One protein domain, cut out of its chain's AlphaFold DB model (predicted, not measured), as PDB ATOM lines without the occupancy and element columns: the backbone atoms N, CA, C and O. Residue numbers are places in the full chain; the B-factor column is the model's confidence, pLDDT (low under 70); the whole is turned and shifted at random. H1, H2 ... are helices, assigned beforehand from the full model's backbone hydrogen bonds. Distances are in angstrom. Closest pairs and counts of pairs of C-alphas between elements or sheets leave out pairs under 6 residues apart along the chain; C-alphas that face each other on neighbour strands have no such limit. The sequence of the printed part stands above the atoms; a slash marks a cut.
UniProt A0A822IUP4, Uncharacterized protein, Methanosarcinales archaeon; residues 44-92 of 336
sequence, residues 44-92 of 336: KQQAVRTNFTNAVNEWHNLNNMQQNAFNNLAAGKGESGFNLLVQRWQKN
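AT A GLANCE: This is residues 44 to 92 of the 336 residues of an uncharacterized protein of Methanosarcinales archaeon (UniProt A0A822IUP4). Three helices fold as a hook: long H1 runs along the longest axis, H2 turns off beyond its last residues, and H3 folds back beside H1, packing on both. The printed part has 49 residues, with the named helices in the order H1, H2, H3 and no named strand, and is all helix. It is only just compact, close to loose, with a radius of gyration of the C-alphas of 11.2 A and spans of 32 by 22 by 14 A.

HOW THE PARTS SIT: H1, residues 44 to 61, and H2, residues 64 to 74, are close but not clearly touching; their closest C-alphas, of Trp 59 and Gln 67, are 7.2 A apart. They run opposite ways at a steep tilt of 59 degrees. H3, residues 81 to 91, touches H2 about perpendicular, at 74 degrees; the closest C-alphas, of Asn 71 and Gly 81, are 4.0 A apart. H3 touches H1, opposite ways at a shallow tilt of 34 degrees, only just short of steep; the closest C-alphas, of Ala 55 and Val 86, are 5.5 A apart. In H1, H2 and H3 every O i to N i+4 pair is within hydrogen-bond range.

IN THESE COORDINATES: H1 begins at C-alpha 44 (-16.664, 12.961, 3.676) and is 25.6 A long. H2 is 15.0 A long. H3 is 15.3 A long and ends at C-alpha 91 (-3.659, 7.432, 0.188).

THE WHOLE: The C-alphas farthest apart, of Lys 44 and Met 65, are 33.8 A apart. The printed part has no cut; the link from H1 to H2 is tight, that from H2 to H3 short. No printed residue is under 70 in pLDDT.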
ATOM      1  N   LYS A  44     -17.624  14.017   4.040       87.75
ATOM      2  CA  LYS A  44     -16.664  12.961   3.676       87.75
ATOM      3  C   LYS A  44     -16.617  12.692   2.167       87.75
ATOM      4  O   LYS A  44     -15.534  12.556   1.607       87.75
ATOM      5  N   GLN A  45     -17.764  12.623   1.488       88.50
ATOM      6  CA  GLN A  45     -17.794  12.418   0.033       88.50
ATOM      7  C   GLN A  45     -17.263  13.632  -0.726       88.50
ATOM      8  O   GLN A  45     -16.532  13.462  -1.700       88.50
ATOM      9  N   GLN A  46     -17.613  14.843  -0.283       91.75
ATOM     10  CA  GLN A  46     -17.071  16.075  -0.850       91.75
ATOM     11  C   GLN A  46     -15.553  16.124  -0.675       91.75
ATOM     12  O   GLN A  46     -14.859  16.355  -1.654       91.75
ATOM     13  N   ALA A  47     -15.028  15.779   0.505       88.69
ATOM     14  CA  ALA A  47     -13.587  15.719   0.749       88.69
ATOM     15  C   ALA A  47     -12.862  14.758  -0.212       88.69
ATOM     16  O   ALA A  47     -11.832  15.118  -0.779       88.69
ATOM     17  N   VAL A  48     -13.412  13.564  -0.464       89.06
ATOM     18  CA  VAL A  48     -12.843  12.618  -1.446       89.06
ATOM     19  C   VAL A  48     -12.871  13.197  -2.866       89.06
ATOM     20  O   VAL A  48     -11.866  13.122  -3.573       89.06
ATOM     21  N   ARG A  49     -13.985  13.816  -3.286       90.44
ATOM     22  CA  ARG A  49     -14.092  14.458  -4.610       90.44
ATOM     23  C   ARG A  49     -13.114  15.619  -4.765       90.44
ATOM     24  O   ARG A  49     -12.460  15.714  -5.800       90.44
ATOM     25  N   THR A  50     -12.979  16.458  -3.743       90.50
ATOM     26  CA  THR A  50     -12.016  17.563  -3.716       90.50
ATOM     27  C   THR A  50     -10.592  17.030  -3.806       90.50
ATOM     28  O   THR A  50      -9.834  17.485  -4.654       90.50
ATOM     29  N   ASN A  51     -10.237  16.001  -3.030       88.75
ATOM     30  CA  ASN A  51      -8.913  15.382  -3.119       88.75
ATOM     31  C   ASN A  51      -8.632  14.823  -4.521       88.75
ATOM     32  O   ASN A  51      -7.523  14.969  -5.021       88.75
ATOM     33  N   PHE A  52      -9.620  14.188  -5.160       91.56
ATOM     34  CA  PHE A  52      -9.460  13.663  -6.519       91.56
ATOM     35  C   PHE A  52      -9.283  14.792  -7.536       91.56
ATOM     36  O   PHE A  52      -8.373  14.739  -8.354       91.56
ATOM     37  N   THR A  53     -10.102  15.840  -7.432       93.25
ATOM     38  CA  THR A  53     -10.006  17.038  -8.280       93.25
ATOM     39  C   THR A  53      -8.630  17.689  -8.149       93.25
ATOM     40  O   THR A  53      -7.992  17.977  -9.154       93.25
ATOM     41  N   ASN A  54      -8.120  17.830  -6.924       90.50
ATOM     42  CA  ASN A  54      -6.794  18.392  -6.672       90.50
ATOM     43  C   ASN A  54      -5.674  17.532  -7.276       90.50
ATOM     44  O   ASN A  54      -4.750  18.082  -7.862       90.50
ATOM     45  N   ALA A  55      -5.770  16.200  -7.192       91.06
ATOM     46  CA  ALA A  55      -4.793  15.294  -7.799       91.06
ATOM     47  C   ALA A  55      -4.759  15.414  -9.332       91.06
ATOM     48  O   ALA A  55      -3.688  15.429  -9.935       91.06
ATOM     49  N   VAL A  56      -5.935  15.512  -9.961       93.75
ATOM     50  CA  VAL A  56      -6.059  15.697 -11.415       93.75
ATOM     51  C   VAL A  56      -5.496  17.052 -11.836       93.75
ATOM     52  O   VAL A  56      -4.732  17.121 -12.797       93.75
ATOM     53  N   ASN A  57      -5.826  18.113 -11.099       91.56
ATOM     54  CA  ASN A  57      -5.287  19.445 -11.354       91.56
ATOM     55  C   ASN A  57      -3.762  19.457 -11.216       91.56
ATOM     56  O   ASN A  57      -3.084  20.006 -12.077       91.56
ATOM     57  N   GLU A  58      -3.214  18.806 -10.187       90.12
ATOM     58  CA  GLU A  58      -1.765  18.723 -10.025       90.12
ATOM     59  C   GLU A  58      -1.104  17.990 -11.191       90.12
ATOM     60  O   GLU A  58      -0.105  18.481 -11.702       90.12
ATOM     61  N   TRP A  59      -1.660  16.869 -11.659       92.19
ATOM     62  CA  TRP A  59      -1.122  16.172 -12.831       92.19
ATOM     63  C   TRP A  59      -1.024  17.085 -14.060       92.19
ATOM     64  O   TRP A  59       0.001  17.083 -14.736       92.19
ATOM     65  N   HIS A  60      -2.054  17.893 -14.327       90.25
ATOM     66  CA  HIS A  60      -2.030  18.856 -15.432       90.25
ATOM     67  C   HIS A  60      -1.066  20.026 -15.203       90.25
ATOM     68  O   HIS A  60      -0.592  20.613 -16.170       90.25
ATOM     69  N   ASN A  61      -0.741  20.335 -13.946       86.69
ATOM     70  CA  ASN A  61       0.269  21.333 -13.600       86.69
ATOM     71  C   ASN A  61       1.708  20.796 -13.713       86.69
ATOM     72  O   ASN A  61       2.651  21.586 -13.683       86.69
ATOM     73  N   LEU A  62       1.908  19.475 -13.805       87.75
ATOM     74  CA  LEU A  62       3.233  18.886 -13.992       87.75
ATOM     75  C   LEU A  62       3.714  19.078 -15.431       87.75
ATOM     76  O   LEU A  62       2.979  18.807 -16.382       87.75
ATOM     77  N   ASN A  63       4.990  19.428 -15.596       85.31
ATOM     78  CA  ASN A  63       5.619  19.422 -16.915       85.31
ATOM     79  C   ASN A  63       5.894  17.986 -17.412       85.31
ATOM     80  O   ASN A  63       5.843  17.013 -16.654       85.31
ATOM     81  N   ASN A  64       6.248  17.849 -18.692       88.19
ATOM     82  CA  ASN A  64       6.458  16.543 -19.327       88.19
ATOM     83  C   ASN A  64       7.518  15.673 -18.622       88.19
ATOM     84  O   ASN A  64       7.345  14.460 -18.526       88.19
ATOM     85  N   MET A  65       8.602  16.252 -18.091       89.94
ATOM     86  CA  MET A  65       9.630  15.476 -17.374       89.94
ATOM     87  C   MET A  65       9.123  14.980 -16.021       89.94
ATOM     88  O   MET A  65       9.425  13.857 -15.621       89.94
ATOM     89  N   GLN A  66       8.327  15.791 -15.328       91.44
ATOM     90  CA  GLN A  66       7.710  15.409 -14.063       91.44
ATOM     91  C   GLN A  66       6.654  14.319 -14.259       91.44
ATOM     92  O   GLN A  66       6.626  13.350 -13.499       91.44
ATOM     93  N   GLN A  67       5.834  14.419 -15.309       93.00
ATOM     94  CA  GLN A  67       4.909  13.349 -15.690       93.00
ATOM     95  C   GLN A  67       5.671  12.064 -16.052       93.00
ATOM     96  O   GLN A  67       5.316  10.980 -15.585       93.00
ATOM     97  N   ASN A  68       6.775  12.180 -16.799       92.81
ATOM     98  CA  ASN A  68       7.630  11.042 -17.138       92.81
ATOM     99  C   ASN A  68       8.269  10.384 -15.911       92.81
ATOM    100  O   ASN A  68       8.370   9.160 -15.882       92.81
ATOM    101  N   ALA A  69       8.618  11.143 -14.868       93.75
ATOM    102  CA  ALA A  69       9.099  10.571 -13.610       93.75
ATOM    103  C   ALA A  69       8.069   9.604 -12.994       93.75
ATOM    104  O   ALA A  69       8.420   8.506 -12.559       93.75
ATOM    105  N   PHE A  70       6.782   9.969 -13.009       93.81
ATOM    106  CA  PHE A  70       5.709   9.076 -12.563       93.81
ATOM    107  C   PHE A  70       5.472   7.913 -13.525       93.81
ATOM    108  O   PHE A  70       5.236   6.798 -13.062       93.81
ATOM    109  N   ASN A  71       5.552   8.137 -14.838       94.19
ATOM    110  CA  ASN A  71       5.415   7.063 -15.826       94.19
ATOM    111  C   ASN A  71       6.510   6.002 -15.655       94.19
ATOM    112  O   ASN A  71       6.201   4.811 -15.639       94.19
ATOM    113  N   ASN A  72       7.757   6.418 -15.430       92.50
ATOM    114  CA  ASN A  72       8.861   5.501 -15.162       92.50
ATOM    115  C   ASN A  72       8.640   4.725 -13.862       92.50
ATOM    116  O   ASN A  72       8.832   3.517 -13.827       92.50
ATOM    117  N   LEU A  73       8.162   5.382 -12.801       89.62
ATOM    118  CA  LEU A  73       7.823   4.693 -11.553       89.62
ATOM    119  C   LEU A  73       6.643   3.724 -11.660       89.62
ATOM    120  O   LEU A  73       6.531   2.802 -10.844       89.62
ATOM    121  N   ALA A  74       5.721   3.981 -12.582       91.19
ATOM    122  CA  ALA A  74       4.572   3.128 -12.845       91.19
ATOM    123  C   ALA A  74       4.923   1.958 -13.781       91.19
ATOM    124  O   ALA A  74       4.165   0.987 -13.870       91.19
ATOM    125  N   ALA A  75       6.088   2.006 -14.438       89.44
ATOM    126  CA  ALA A  75       6.564   0.938 -15.302       89.44
ATOM    127  C   ALA A  75       6.619  -0.397 -14.540       89.44
ATOM    128  O   ALA A  75       7.106  -0.487 -13.414       89.44
ATOM    129  N   GLY A  76       6.056  -1.442 -15.150       85.94
ATOM    130  CA  GLY A  76       5.953  -2.776 -14.551       85.94
ATOM    131  C   GLY A  76       4.829  -2.957 -13.519       85.94
ATOM    132  O   GLY A  76       4.570  -4.091 -13.129       85.94
ATOM    133  N   LYS A  77       4.112  -1.898 -13.107       88.62
ATOM    134  CA  LYS A  77       3.002  -1.993 -12.132       88.62
ATOM    135  C   LYS A  77       1.623  -2.216 -12.759       88.62
ATOM    136  O   LYS A  77       0.659  -2.460 -12.039       88.62
ATOM    137  N   GLY A  78       1.510  -2.129 -14.086       90.69
ATOM    138  CA  GLY A  78       0.224  -2.246 -14.786       90.69
ATOM    139  C   GLY A  78      -0.714  -1.050 -14.565       90.69
ATOM    140  O   GLY A  78      -1.920  -1.172 -14.761       90.69
ATOM    141  N   GLU A  79      -0.175   0.101 -14.158       91.19
ATOM    142  CA  GLU A  79      -0.898   1.370 -14.037       91.19
ATOM    143  C   GLU A  79      -0.141   2.486 -14.775       91.19
ATOM    144  O   GLU A  79       1.046   2.353 -15.061       91.19
ATOM    145  N   SER A  80      -0.826   3.576 -15.126       95.19
ATOM    146  CA  SER A  80      -0.186   4.767 -15.701       95.19
ATOM    147  C   SER A  80       0.439   5.640 -14.609       95.19
ATOM    148  O   SER A  80       0.039   5.560 -13.445       95.19
ATOM    149  N   GLY A  81       1.362   6.538 -14.976       93.00
ATOM    150  CA  GLY A  81       1.902   7.531 -14.040       93.00
ATOM    151  C   GLY A  81       0.813   8.414 -13.422       93.00
ATOM    152  O   GLY A  81       0.851   8.684 -12.223       93.00
ATOM    153  N   PHE A  82      -0.212   8.769 -14.204       95.06
ATOM    154  CA  PHE A  82      -1.405   9.470 -13.719       95.06
ATOM    155  C   PHE A  82      -2.121   8.683 -12.616       95.06
ATOM    156  O   PHE A  82      -2.369   9.214 -11.533       95.06
ATOM    157  N   ASN A  83      -2.410   7.399 -12.858       94.50
ATOM    158  CA  ASN A  83      -3.076   6.549 -11.872       94.50
ATOM    159  C   ASN A  83      -2.221   6.383 -10.613       94.50
ATOM    160  O   ASN A  83      -2.765   6.443  -9.512       94.50
ATOM    161  N   LEU A  84      -0.897   6.248 -10.759       91.50
ATOM    162  CA  LEU A  84       0.032   6.184  -9.633       91.50
ATOM    163  C   LEU A  84      -0.005   7.476  -8.798       91.50
ATOM    164  O   LEU A  84      -0.124   7.396  -7.574       91.50
ATOM    165  N   LEU A  85       0.051   8.654  -9.435       91.31
ATOM    166  CA  LEU A  85      -0.045   9.947  -8.744       91.31
ATOM    167  C   LEU A  85      -1.371  10.056  -7.995       91.31
ATOM    168  O   LEU A  85      -1.371  10.295  -6.789       91.31
ATOM    169  N   VAL A  86      -2.496   9.828  -8.678       91.69
ATOM    170  CA  VAL A  86      -3.834   9.919  -8.077       91.69
ATOM    171  C   VAL A  86      -3.981   8.928  -6.924       91.69
ATOM    172  O   VAL A  86      -4.484   9.287  -5.861       91.69
ATOM    173  N   GLN A  87      -3.505   7.693  -7.085       89.50
ATOM    174  CA  GLN A  87      -3.548   6.678  -6.036       89.50
ATOM    175  C   GLN A  87      -2.765   7.125  -4.794       89.50
ATOM    176  O   GLN A  87      -3.283   7.036  -3.679       89.50
ATOM    177  N   ARG A  88      -1.534   7.620  -4.971       87.81
ATOM    178  CA  ARG A  88      -0.703   8.127  -3.867       87.81
ATOM    179  C   ARG A  88      -1.330   9.348  -3.206       87.81
ATOM    180  O   ARG A  88      -1.369   9.425  -1.981       87.81
ATOM    181  N   TRP A  89      -1.904  10.247  -4.000       87.94
ATOM    182  CA  TRP A  89      -2.618  11.424  -3.515       87.94
ATOM    183  C   TRP A  89      -3.800  11.057  -2.615       87.94
ATOM    184  O   TRP A  89      -3.979  11.643  -1.551       87.94
ATOM    185  N   GLN A  90      -4.596  10.064  -3.024       85.81
ATOM    186  CA  GLN A  90      -5.742   9.584  -2.246       85.81
ATOM    187  C   GLN A  90      -5.324   8.864  -0.960       85.81
ATOM    188  O   GLN A  90      -6.045   8.932   0.033       85.81
ATOM    189  N   LYS A  91      -4.181   8.167  -0.974       83.75
ATOM    190  CA  LYS A  91      -3.659   7.432   0.188       83.75
ATOM    191  C   LYS A  91      -2.967   8.334   1.218       83.75
ATOM    192  O   LYS A  91      -2.937   7.970   2.389       83.75
ATOM    193  N   ASN A  92      -2.431   9.486   0.813       74.75
ATOM    194  CA  ASN A  92      -1.700  10.387   1.709       74.75
ATOM    195  C   ASN A  92      -2.627  11.346   2.484       74.75
ATOM    196  O   ASN A  92      -3.456  12.051   1.900       74.75
TER     197      ASN A  92